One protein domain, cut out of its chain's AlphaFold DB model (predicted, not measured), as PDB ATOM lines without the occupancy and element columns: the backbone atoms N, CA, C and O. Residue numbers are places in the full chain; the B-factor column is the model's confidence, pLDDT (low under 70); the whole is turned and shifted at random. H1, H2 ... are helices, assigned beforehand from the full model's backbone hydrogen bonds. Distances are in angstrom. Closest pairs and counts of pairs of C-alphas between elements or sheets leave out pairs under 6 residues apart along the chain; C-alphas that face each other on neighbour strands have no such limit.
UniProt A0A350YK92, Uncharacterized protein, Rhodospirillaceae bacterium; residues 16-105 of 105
ATOM      1  N   PHE A  16      42.496  35.961   6.308       98.56
ATOM      2  CA  PHE A  16      42.280  34.895   5.334       98.56
ATOM      3  C   PHE A  16      41.143  35.233   4.362       98.56
ATOM      4  O   PHE A  16      41.322  35.097   3.152       98.56
ATOM      5  N   TRP A  17      39.998  35.719   4.864       98.50
ATOM      6  CA  TRP A  17      38.832  36.026   4.029       98.50
ATOM      7  C   TRP A  17      39.137  37.115   3.000       98.50
ATOM      8  O   TRP A  17      39.023  36.881   1.798       98.50
ATOM      9  N   GLY A  18      39.578  38.292   3.453       97.81
ATOM     10  CA  GLY A  18      39.846  39.417   2.558       97.81
ATOM     11  C   GLY A  18      40.967  39.126   1.561       97.81
ATOM     12  O   GLY A  18      40.931  39.602   0.428       97.81
ATOM     13  N   THR A  19      41.947  38.303   1.946       98.19
ATOM     14  CA  THR A  19      42.998  37.847   1.023       98.19
ATOM     15  C   THR A  19      42.448  36.854  -0.000       98.19
ATOM     16  O   THR A  19      42.753  36.986  -1.178       98.19
ATOM     17  N   SER A  20      41.568  35.936   0.405       98.31
ATOM     18  CA  SER A  20      40.916  34.992  -0.513       98.31
ATOM     19  C   SER A  20      40.064  35.707  -1.563       98.31
ATOM     20  O   SER A  20      40.150  35.377  -2.742       98.31
ATOM     21  N   VAL A  21      39.311  36.739  -1.159       97.94
ATOM     22  CA  VAL A  21      38.554  37.596  -2.091       97.94
ATOM     23  C   VAL A  21      39.489  38.292  -3.084       97.94
ATOM     24  O   VAL A  21      39.210  38.316  -4.276       97.94
ATOM     25  N   ARG A  22      40.614  38.847  -2.614       96.81
ATOM     26  CA  ARG A  22      41.602  39.526  -3.473       96.81
ATOM     27  C   ARG A  22      42.326  38.597  -4.443       96.81
ATOM     28  O   ARG A  22      42.813  39.074  -5.463       96.81
ATOM     29  N   SER A  23      42.424  37.317  -4.105       96.00
ATOM     30  CA  SER A  23      43.047  36.288  -4.936       96.00
ATOM     31  C   SER A  23      42.055  35.601  -5.886       96.00
ATOM     32  O   SER A  23      42.408  34.581  -6.476       96.00
ATOM     33  N   ASP A  24      40.831  36.129  -6.026       96.38
ATOM     34  CA  ASP A  24      39.739  35.566  -6.837       96.38
ATOM     35  C   ASP A  24      39.374  34.112  -6.464       96.38
ATOM     36  O   ASP A  24      38.907  33.329  -7.294       96.38
ATOM     37  N   TYR A  25      39.576  33.728  -5.199       97.62
ATOM     38  CA  TYR A  25      39.120  32.439  -4.682       97.62
ATOM     39  C   TYR A  25      37.625  32.486  -4.351       97.62
ATOM     40  O   TYR A  25      37.062  33.544  -4.060       97.62
ATOM     41  N   ASP A  26      36.986  31.316  -4.294       97.94
ATOM     42  CA  ASP A  26      35.674  31.166  -3.659       97.94
ATOM     43  C   ASP A  26      35.835  31.327  -2.138       97.94
ATOM     44  O   ASP A  26      36.041  30.356  -1.409       97.94
ATOM     45  N   ALA A  27      35.818  32.581  -1.670       97.81
ATOM     46  CA  ALA A  27      36.043  32.937  -0.269       97.81
ATOM     47  C   ALA A  27      35.110  32.194   0.707       97.81
ATOM     48  O   ALA A  27      35.629  31.657   1.687       97.81
ATOM     49  N   PRO A  28      33.786  32.080   0.461       98.12
ATOM     50  CA  PRO A  28      32.912  31.230   1.268       98.12
ATOM     51  C   PRO A  28      33.388  29.776   1.373       98.12
ATOM     52  O   PRO A  28      33.444  29.240   2.481       98.12
ATOM     53  N   MET A  29      33.756  29.147   0.252       97.94
ATOM     54  CA  MET A  29      34.192  27.748   0.243       97.94
ATOM     55  C   MET A  29      35.530  27.568   0.967       97.94
ATOM     56  O   MET A  29      35.632  26.719   1.855       97.94
ATOM     57  N   VAL A  30      36.542  28.389   0.656       98.25
ATOM     58  CA  VAL A  30      37.858  28.258   1.303       98.25
ATOM     59  C   VAL A  30      37.797  28.598   2.792       98.25
ATOM     60  O   VAL A  30      38.506  27.978   3.583       98.25
ATOM     61  N   TRP A  31      36.931  29.536   3.198       98.50
ATOM     62  CA  TRP A  31      36.702  29.870   4.604       98.50
ATOM     63  C   TRP A  31      36.082  28.702   5.365       98.50
ATOM     64  O   TRP A  31      36.573  28.345   6.436       98.50
ATOM     65  N   ASP A  32      35.029  28.090   4.816       98.12
ATOM     66  CA  ASP A  32      34.365  26.938   5.429       98.12
ATOM     67  C   ASP A  32      35.320  25.743   5.553       98.12
ATOM     68  O   ASP A  32      35.467  25.179   6.642       98.12
ATOM     69  N   ALA A  33      36.032  25.417   4.468       97.81
ATOM     70  CA  ALA A  33      36.990  24.320   4.432       97.81
ATOM     71  C   ALA A  33      38.122  24.523   5.447       97.81
ATOM     72  O   ALA A  33      38.364  23.652   6.284       97.81
ATOM     73  N   MET A  34      38.782  25.686   5.431       97.88
ATOM     74  CA  MET A  34      39.886  25.965   6.351       97.88
ATOM     75  C   MET A  34      39.434  26.045   7.802       97.88
ATOM     76  O   MET A  34      40.126  25.530   8.678       97.88
ATOM     77  N   SER A  35      38.271  26.637   8.071       97.88
ATOM     78  CA  SER A  35      37.755  26.725   9.436       97.88
ATOM     79  C   SER A  35      37.540  25.335  10.036       97.88
ATOM     80  O   SER A  35      38.041  25.037  11.119       97.88
ATOM     81  N   LYS A  36      36.858  24.446   9.306       96.69
ATOM     82  CA  LYS A  36      36.615  23.071   9.765       96.69
ATOM     83  C   LYS A  36      37.916  22.294   9.929       96.69
ATOM     84  O   LYS A  36      38.112  21.645  10.955       96.69
ATOM     85  N   LEU A  37      38.823  22.422   8.961       96.38
ATOM     86  CA  LEU A  37      40.109  21.736   8.970       96.38
ATOM     87  C   LEU A  37      40.953  22.105  10.194       96.38
ATOM     88  O   LEU A  37      41.502  21.232  10.861       96.38
ATOM     89  N   LEU A  38      41.068  23.401  10.497       96.12
ATOM     90  CA  LEU A  38      41.872  23.878  11.620       96.12
ATOM     91  C   LEU A  38      41.219  23.555  12.964       96.12
ATOM     92  O   LEU A  38      41.926  23.145  13.886       96.12
ATOM     93  N   ALA A  39      39.894  23.691  13.062       95.88
ATOM     94  CA  ALA A  39      39.148  23.305  14.252       95.88
ATOM     95  C   ALA A  39      39.367  21.825  14.595       95.88
ATOM     96  O   ALA A  39      39.686  21.503  15.738       95.88
ATOM     97  N   GLU A  40      39.277  20.936  13.601       94.56
ATOM     98  CA  GLU A  40      39.483  19.498  13.785       94.56
ATOM     99  C   GLU A  40      40.943  19.149  14.102       94.56
ATOM    100  O   GLU A  40      41.216  18.447  15.075       94.56
ATOM    101  N   ARG A  41      41.902  19.658  13.318       93.50
ATOM    102  CA  ARG A  41      43.321  19.282  13.462       93.50
ATOM    103  C   ARG A  41      43.970  19.807  14.739       93.50
ATOM    104  O   ARG A  41      44.939  19.211  15.211       93.50
ATOM    105  N   PHE A  42      43.487  20.926  15.276       93.69
ATOM    106  CA  PHE A  42      44.132  21.620  16.395       93.69
ATOM    107  C   PHE A  42      43.240  21.799  17.629       93.69
ATOM    108  O   PHE A  42      43.657  22.487  18.570       93.69
ATOM    109  N   ASP A  43      42.055  21.177  17.639       93.06
ATOM    110  CA  ASP A  43      41.062  21.282  18.716       93.06
ATOM    111  C   ASP A  43      40.836  22.759  19.088       93.06
ATOM    112  O   ASP A  43      41.177  23.240  20.179       93.06
ATOM    113  N   LEU A  44      40.404  23.531  18.084       93.62
ATOM    114  CA  LEU A  44      40.066  24.946  18.230       93.62
ATOM    115  C   LEU A  44      38.552  25.099  18.320       93.62
ATOM    116  O   LEU A  44      37.806  24.458  17.585       93.62
ATOM    117  N   THR A  45      38.105  26.024  19.167       94.94
ATOM    118  CA  THR A  45      36.709  26.472  19.141       94.94
ATOM    119  C   THR A  45      36.444  27.294  17.869       94.94
ATOM    120  O   THR A  45      37.397  27.776  17.235       94.94
ATOM    121  N   PRO A  46      35.174  27.504  17.481       95.50
ATOM    122  CA  PRO A  46      34.839  28.371  16.353       95.50
ATOM    123  C   PRO A  46      35.406  29.794  16.478       95.50
ATOM    124  O   PRO A  46      35.872  30.353  15.486       95.50
ATOM    125  N   GLU A  47      35.438  30.360  17.689       95.88
ATOM    126  CA  GLU A  47      36.003  31.686  17.974       95.88
ATOM    127  C   GLU A  47      37.511  31.712  17.729       95.88
ATOM    128  O   GLU A  47      37.983  32.517  16.931       95.88
ATOM    129  N   HIS A  48      38.260  30.774  18.321       96.56
ATOM    130  CA  HIS A  48      39.705  30.680  18.099       96.56
ATOM    131  C   HIS A  48      40.046  30.453  16.623       96.56
ATOM    132  O   HIS A  48      41.034  30.977  16.122       96.56
ATOM    133  N   THR A  49      39.236  29.667  15.915       97.31
ATOM    134  CA  THR A  49      39.437  29.413  14.486       97.31
ATOM    135  C   THR A  49      39.242  30.684  13.666       97.31
ATOM    136  O   THR A  49      40.108  31.025  12.860       97.31
ATOM    137  N   ARG A  50      38.142  31.414  13.899       97.75
ATOM    138  CA  ARG A  50      37.886  32.703  13.247       97.75
ATOM    139  C   ARG A  50      39.018  33.683  13.533       97.75
ATOM    140  O   ARG A  50      39.557  34.261  12.600       97.75
ATOM    141  N   ASP A  51      39.411  33.834  14.793       97.56
ATOM    142  CA  ASP A  51      40.415  34.820  15.197       97.56
ATOM    143  C   ASP A  51      41.805  34.485  14.620       97.56
ATOM    144  O   ASP A  51      42.538  35.376  14.189       97.56
ATOM    145  N   LEU A  52      42.151  33.195  14.523       97.88
ATOM    146  CA  LEU A  52      43.367  32.728  13.851       97.88
ATOM    147  C   LEU A  52      43.359  33.070  12.349       97.88
ATOM    148  O   LEU A  52      44.379  33.511  11.806       97.88
ATOM    149  N   LEU A  53      42.221  32.864  11.681       98.31
ATOM    150  CA  LEU A  53      42.042  33.153  10.258       98.31
ATOM    151  C   LEU A  53      41.931  34.659   9.971       98.31
ATOM    152  O   LEU A  53      42.405  35.114   8.935       98.31
ATOM    153  N   ASP A  54      41.384  35.457  10.878       97.94
ATOM    154  CA  ASP A  54      41.273  36.913  10.717       97.94
ATOM    155  C   ASP A  54      42.581  37.656  11.045       97.94
ATOM    156  O   ASP A  54      42.742  38.832  10.698       97.94
ATOM    157  N   ALA A  55      43.543  36.972  11.669       96.62
ATOM    158  CA  ALA A  55      44.868  37.499  11.967       96.62
ATOM    159  C   ALA A  55      45.810  37.509  10.745       96.62
ATOM    160  O   ALA A  55      45.548  36.941   9.681       96.62
ATOM    161  N   ARG A  56      47.007  38.095  10.925       97.12
ATOM    162  CA  ARG A  56      48.098  38.057   9.927       97.12
ATOM    163  C   ARG A  56      48.439  36.631   9.483       97.12
ATOM    164  O   ARG A  56      48.799  36.427   8.327       97.12
ATOM    165  N   PHE A  57      48.343  35.664  10.397       97.62
ATOM    166  CA  PHE A  57      48.567  34.256  10.082       97.62
ATOM    167  C   PHE A  57      47.623  33.775   8.972       97.62
ATOM    168  O   PHE A  57      48.095  33.229   7.978       97.62
ATOM    169  N   GLY A  58      46.323  34.063   9.078       98.06
ATOM    170  CA  GLY A  58      45.352  33.706   8.049       98.06
ATOM    171  C   GLY A  58      45.621  34.352   6.689       98.06
ATOM    172  O   GLY A  58      45.454  33.694   5.669       98.06
ATOM    173  N   ARG A  59      46.146  35.585   6.636       97.88
ATOM    174  CA  ARG A  59      46.610  36.172   5.363       97.88
ATOM    175  C   ARG A  59      47.704  35.318   4.712       97.88
ATOM    176  O   ARG A  59      47.620  35.031   3.526       97.88
ATOM    177  N   HIS A  60      48.728  34.921   5.467       97.94
ATOM    178  CA  HIS A  60      49.804  34.080   4.927       97.94
ATOM    179  C   HIS A  60      49.308  32.698   4.513       97.94
ATOM    180  O   HIS A  60      49.805  32.132   3.551       97.94
ATOM    181  N   LEU A  61      48.306  32.180   5.212       97.31
ATOM    182  CA  LEU A  61      47.686  30.914   4.868       97.31
ATOM    183  C   LEU A  61      46.875  31.002   3.567       97.31
ATOM    184  O   LEU A  61      46.916  30.075   2.770       97.31
ATOM    185  N   ALA A  62      46.189  32.122   3.320       98.00
ATOM    186  CA  ALA A  62      45.533  32.385   2.040       98.00
ATOM    187  C   ALA A  62      46.552  32.556   0.901       98.00
ATOM    188  O   ALA A  62      46.346  31.995  -0.172       98.00
ATOM    189  N   ASP A  63      47.663  33.267   1.142       97.69
ATOM    190  CA  ASP A  63      48.778  33.373   0.185       97.69
ATOM    191  C   ASP A  63      49.317  31.967  -0.179       97.69
ATOM    192  O   ASP A  63      49.596  31.688  -1.346       97.69
ATOM    193  N   GLU A  64      49.402  31.056   0.797       97.06
ATOM    194  CA  GLU A  64      49.911  29.692   0.600       97.06
ATOM    195  C   GLU A  64      49.022  28.845  -0.332       97.06
ATOM    196  O   GLU A  64      49.527  28.035  -1.107       97.06
ATOM    197  N   LEU A  65      47.705  29.085  -0.367       97.56
ATOM    198  CA  LEU A  65      46.801  28.358  -1.275       97.56
ATOM    199  C   LEU A  65      47.103  28.608  -2.761       97.56
ATOM    200  O   LEU A  65      46.704  27.806  -3.609       97.56
ATOM    201  N   SER A  66      47.845  29.669  -3.092       96.25
ATOM    202  CA  SER A  66      48.301  29.933  -4.462       96.25
ATOM    203  C   SER A  66      49.255  28.862  -5.005       96.25
ATOM    204  O   SER A  66      49.386  28.720  -6.222       96.25
ATOM    205  N   PHE A  67      49.877  28.065  -4.129       96.50
ATOM    206  CA  PHE A  67      50.747  26.952  -4.513       96.50
ATOM    207  C   PHE A  67      49.983  25.659  -4.837       96.50
ATOM    208  O   PHE A  67      50.588  24.684  -5.293       96.50
ATOM    209  N   ILE A  68      48.657  25.632  -4.663       97.06
ATOM    210  CA  ILE A  68      47.821  24.510  -5.098       97.06
ATOM    211  C   ILE A  68      47.693  24.552  -6.624       97.06
ATOM    212  O   ILE A  68      47.216  25.525  -7.212       97.06
ATOM    213  N   LYS A  69      48.093  23.469  -7.298       94.06
ATOM    214  CA  LYS A  69      47.967  23.362  -8.757       94.06
ATOM    215  C   LYS A  69      46.489  23.383  -9.161       94.06
ATOM    216  O   LYS A  69      45.756  22.451  -8.857       94.06
ATOM    217  N   GLY A  70      46.086  24.413  -9.905       91.88
ATOM    218  CA  GLY A  70      44.682  24.635 -10.280       91.88
ATOM    219  C   GLY A  70      43.882  25.452  -9.258       91.88
ATOM    220  O   GLY A  70      42.689  25.651  -9.462       91.88
ATOM    221  N   GLY A  71      44.538  25.957  -8.208       94.06
ATOM    222  CA  GLY A  71      43.931  26.750  -7.144       94.06
ATOM    223  C   GLY A  71      43.208  25.907  -6.088       94.06
ATOM    224  O   GLY A  71      43.082  24.687  -6.235       94.06
ATOM    225  N   PRO A  72      42.719  26.543  -5.009       97.06
ATOM    226  CA  PRO A  72      41.942  25.879  -3.967       97.06
ATOM    227  C   PRO A  72      40.526  25.572  -4.480       97.06
ATOM    228  O   PRO A  72      39.564  26.220  -4.097       97.06
ATOM    229  N   ALA A  73      40.394  24.618  -5.404       94.56
ATOM    230  CA  ALA A  73      39.134  24.323  -6.091       94.56
ATOM    231  C   ALA A  73      38.190  23.403  -5.295       94.56
ATOM    232  O   ALA A  73      37.012  23.296  -5.632       94.56
ATOM    233  N   SER A  74      38.691  22.722  -4.260       97.31
ATOM    234  CA  SER A  74      37.878  21.868  -3.395       97.31
ATOM    235  C   SER A  74      38.448  21.767  -1.974       97.31
ATOM    236  O   SER A  74      39.651  21.992  -1.778       97.31
ATOM    237  N   PRO A  75      37.620  21.389  -0.980       97.25
ATOM    238  CA  PRO A  75      38.081  21.125   0.382       97.25
ATOM    239  C   PRO A  75      39.194  20.071   0.457       97.25
ATOM    240  O   PRO A  75      40.103  20.206   1.270       97.25
ATOM    241  N   GLU A  76      39.164  19.051  -0.402       97.25
ATOM    242  CA  GLU A  76      40.168  17.981  -0.436       97.25
ATOM    243  C   GLU A  76      41.530  18.504  -0.902       97.25
ATOM    244  O   GLU A  76      42.541  18.198  -0.274       97.25
ATOM    245  N   ALA A  77      41.558  19.339  -1.949       97.12
ATOM    246  CA  ALA A  77      42.796  19.946  -2.440       97.12
ATOM    247  C   ALA A  77      43.440  20.849  -1.376       97.12
ATOM    248  O   ALA A  77      44.658  20.850  -1.196       97.12
ATOM    249  N   ILE A  78      42.610  21.589  -0.635       98.06
ATOM    250  CA  ILE A  78      43.049  22.400   0.502       98.06
ATOM    251  C   ILE A  78      43.591  21.492   1.610       98.06
ATOM    252  O   ILE A  78      44.712  21.694   2.068       98.06
ATOM    253  N   ALA A  79      42.839  20.470   2.022       97.44
ATOM    254  CA  ALA A  79      43.235  19.576   3.104       97.44
ATOM    255  C   ALA A  79      44.567  18.865   2.819       97.44
ATOM    256  O   ALA A  79      45.446  18.879   3.686       97.44
ATOM    257  N   GLU A  80      44.734  18.318   1.610       97.25
ATOM    258  CA  GLU A  80      45.975  17.690   1.148       97.25
ATOM    259  C   GLU A  80      47.141  18.683   1.191       97.25
ATOM    260  O   GLU A  80      48.210  18.382   1.726       97.25
ATOM    261  N   HIS A  81      46.933  19.898   0.680       97.69
ATOM    262  CA  HIS A  81      47.966  20.923   0.690       97.69
ATOM    263  C   HIS A  81      48.374  21.316   2.115       97.69
ATOM    264  O   HIS A  81      49.565  21.339   2.428       97.69
ATOM    265  N   ILE A  82      47.409  21.547   3.012       97.38
ATOM    266  CA  ILE A  82      47.715  21.897   4.402       97.38
ATOM    267  C   ILE A  82      48.412  20.732   5.129       97.38
ATOM    268  O   ILE A  82      49.315  20.964   5.931       97.38
ATOM    269  N   ASP A  83      48.040  19.474   4.870       96.06
ATOM    270  CA  ASP A  83      48.760  18.320   5.441       96.06
ATOM    271  C   ASP A  83      50.225  18.275   5.001       96.06
ATOM    272  O   ASP A  83      51.107  17.991   5.819       96.06
ATOM    273  N   ASN A  84      50.489  18.614   3.738       97.00
ATOM    274  CA  ASN A  84      51.839  18.687   3.199       97.00
ATOM    275  C   ASN A  84      52.650  19.822   3.840       97.00
ATOM    276  O   ASN A  84      53.766  19.572   4.302       97.00
ATOM    277  N   ILE A  85      52.110  21.044   3.954       96.25
ATOM    278  CA  ILE A  85      52.858  22.151   4.584       96.25
ATOM    279  C   ILE A  85      53.078  21.918   6.086       96.25
ATOM    280  O   ILE A  85      54.073  22.375   6.638       96.25
ATOM    281  N   LEU A  86      52.215  21.154   6.767       95.75
ATOM    282  CA  LEU A  86      52.426  20.782   8.172       95.75
ATOM    283  C   LEU A  86      53.603  19.814   8.384       95.75
ATOM    284  O   LEU A  86      54.059  19.654   9.525       95.75
ATOM    285  N   GLN A  87      54.131  19.201   7.317       95.50
ATOM    286  CA  GLN A  87      55.395  18.457   7.364       95.50
ATOM    287  C   GLN A  87      56.619  19.384   7.347       95.50
ATOM    288  O   GLN A  87      57.691  18.988   7.820       95.50
ATOM    289  N   ASP A  88      56.482  20.617   6.851       97.12
ATOM    290  CA  ASP A  88      57.555  21.606   6.883       97.12
ATOM    291  C   ASP A  88      57.777  22.136   8.310       97.12
ATOM    292  O   ASP A  88      56.848  22.486   9.046       97.12
ATOM    293  N   ARG A  89      59.046  22.207   8.733       96.56
ATOM    294  CA  ARG A  89      59.393  22.601  10.110       96.56
ATOM    295  C   ARG A  89      59.082  24.071  10.387       96.56
ATOM    296  O   ARG A  89      58.718  24.400  11.519       96.56
ATOM    297  N   GLY A  90      59.257  24.937   9.390       97.44
ATOM    298  CA  GLY A  90      58.983  26.366   9.496       97.44
ATOM    299  C   GLY A  90      57.492  26.609   9.679       97.44
ATOM    300  O   GLY A  90      57.085  27.203  10.683       97.44
ATOM    301  N   TRP A  91      56.682  26.048   8.783       97.12
ATOM    302  CA  TRP A  91      55.225  26.107   8.862       97.12
ATOM    303  C   TRP A  91      54.702  25.506  10.160       97.12
ATOM    304  O   TRP A  91      53.982  26.184  10.894       97.12
ATOM    305  N   LYS A  92      55.132  24.298  10.536       96.69
ATOM    306  CA  LYS A  92      54.708  23.666  11.795       96.69
ATOM    307  C   LYS A  92      54.992  24.538  13.021       96.69
ATOM    308  O   LYS A  92      54.157  24.643  13.923       96.69
ATOM    309  N   SER A  93      56.157  25.189  13.065       97.75
ATOM    310  CA  SER A  93      56.483  26.131  14.137       97.75
ATOM    311  C   SER A  93      55.595  27.377  14.095       97.75
ATOM    312  O   SER A  93      55.197  27.865  15.156       97.75
ATOM    313  N   TYR A  94      55.271  27.883  12.902       97.56
ATOM    314  CA  TYR A  94      54.426  29.063  12.753       97.56
ATOM    315  C   TYR A  94      52.975  28.793  13.168       97.56
ATOM    316  O   TYR A  94      52.448  29.548  13.984       97.56
ATOM    317  N   PHE A  95      52.381  27.675  12.731       97.38
ATOM    318  CA  PHE A  95      51.067  27.209  13.193       97.38
ATOM    319  C   PHE A  95      51.010  27.140  14.718       97.38
ATOM    320  O   PHE A  95      50.139  27.743  15.338       97.38
ATOM    321  N   ARG A  96      51.982  26.461  15.345       96.38
ATOM    322  CA  ARG A  96      52.036  26.332  16.807       96.38
ATOM    323  C   ARG A  96      52.074  27.693  17.502       96.38
ATOM    324  O   ARG A  96      51.387  27.879  18.501       96.38
ATOM    325  N   LYS A  97      52.891  28.621  16.995       97.44
ATOM    326  CA  LYS A  97      53.011  29.967  17.562       97.44
ATOM    327  C   LYS A  97      51.705  30.749  17.412       97.44
ATOM    328  O   LYS A  97      51.224  31.277  18.405       97.44
ATOM    329  N   ALA A  98      51.128  30.772  16.212       97.06
ATOM    330  CA  ALA A  98      49.890  31.491  15.936       97.06
ATOM    331  C   ALA A  98      48.723  30.950  16.778       97.06
ATOM    332  O   ALA A  98      48.033  31.721  17.429       97.06
ATOM    333  N   ILE A  99      48.572  29.624  16.869       96.25
ATOM    334  CA  ILE A  99      47.551  28.987  17.713       96.25
ATOM    335  C   ILE A  99      47.749  29.337  19.192       96.25
ATOM    336  O   ILE A  99      46.775  29.600  19.893       96.25
ATOM    337  N   HIS A 100      48.992  29.335  19.684       95.38
ATOM    338  CA  HIS A 100      49.274  29.708  21.070       95.38
ATOM    339  C   HIS A 100      48.896  31.166  21.358       95.38
ATOM    340  O   HIS A 100      48.271  31.429  22.379       95.38
ATOM    341  N   GLU A 101      49.237  32.088  20.455       92.25
ATOM    342  CA  GLU A 101      48.877  33.506  20.566       92.25
ATOM    343  C   GLU A 101      47.353  33.700  20.538       92.25
ATOM    344  O   GLU A 101      46.826  34.438  21.365       92.25
ATOM    345  N   THR A 102      46.633  32.992  19.662       89.81
ATOM    346  CA  THR A 102      45.168  33.083  19.570       89.81
ATOM    347  C   THR A 102      44.452  32.502  20.790       89.81
ATOM    348  O   THR A 102      43.474  33.081  21.239       89.81
ATOM    349  N   LYS A 103      44.924  31.382  21.358       87.25
ATOM    350  CA  LYS A 103      44.316  30.781  22.565       87.25
ATOM    351  C   LYS A 103      44.592  31.572  23.852       87.25
ATOM    352  O   LYS A 103      43.990  31.278  24.880       87.25
ATOM    353  N   ALA A 104      45.557  32.491  23.828       79.56
ATOM    354  CA  ALA A 104      45.956  33.294  24.982       79.56
ATOM    355  C   ALA A 104      45.328  34.700  25.004       79.56
ATOM    356  O   ALA A 104      45.546  35.425  25.978       79.56
ATOM    357  N   ALA A 105      44.617  35.085  23.938       65.81
ATOM    358  CA  ALA A 105      43.932  36.369  23.782       65.81
ATOM    359  C   ALA A 105      42.518  36.324  24.379       65.81
ATOM    360  O   ALA A 105      42.097  37.366  24.930       65.81
TER     361      ALA A 105
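Overview. This is residues 16 to 105 of the 105 residues of an uncharacterized protein of Rhodospirillaceae bacterium (UniProt A0A350YK92). Six short helices cross one another in a compact cluster, with H2 and H4 nearest its middle. H1 packs on both of these, H3 and H5 each cross H2, and the last part of H6 packs on H3. The printed part has 90 residues, with the named helices H1 to H6 in chain order and no named strand; the class is all helix. The whole is compact, with a radius of gyration of the C-alphas of 12.0 A and spans of 35 by 25 by 20 A.

Along the chain. H1 takes residues 16 to 22, 10.0 A long, from C-alpha 16 at (42.280, 34.895, 5.334). H2, residues 27 to 42, measures 21.7 A. H3, residues 46 to 54, measures 12.1 A, and H4, residues 56 to 67, 18.4 A. H5, residues 75 to 85, measures 15.4 A. H6, residues 89 to 103, measures 21.2 A and ends with C-alpha 103 at (44.316, 30.781, 22.565).

Arrangement. H1 and H2 form a helical hairpin at a shallow tilt of 24 degrees; their closest C-alphas, of Ser 20 and Ala 27, are 5.3 A apart. H1 touches H4 at a steep tilt of 53 degrees, closest at the C-alphas of Phe 16 and Gly 58, 4.3 A. H2 touches H3 with residues 35 to 39 alone, closest at the C-alphas of Ser 35 and Thr 49, 6.0 A. H2 touches H5 at a steep tilt of 51 degrees, closest at the C-alphas of Ala 33 and Pro 75, 5.3 A. H6 touches H3 with residues 98 to 103 alone, closest at the C-alphas of Leu 52 and Thr 102, 6.0 A. H1 and H6 are apart. Every O i to N i+4 pair is within hydrogen-bond range in H1, H2, H3, H5 and H6, and 6 of 8 in H4.

Size, cuts and confidence. The C-alphas farthest apart, of Gly 70 and Ala 104, are 36.3 A from each other. The printed part has no cut and no long link. Its mean pLDDT is 96.1; residue 105 is under 70.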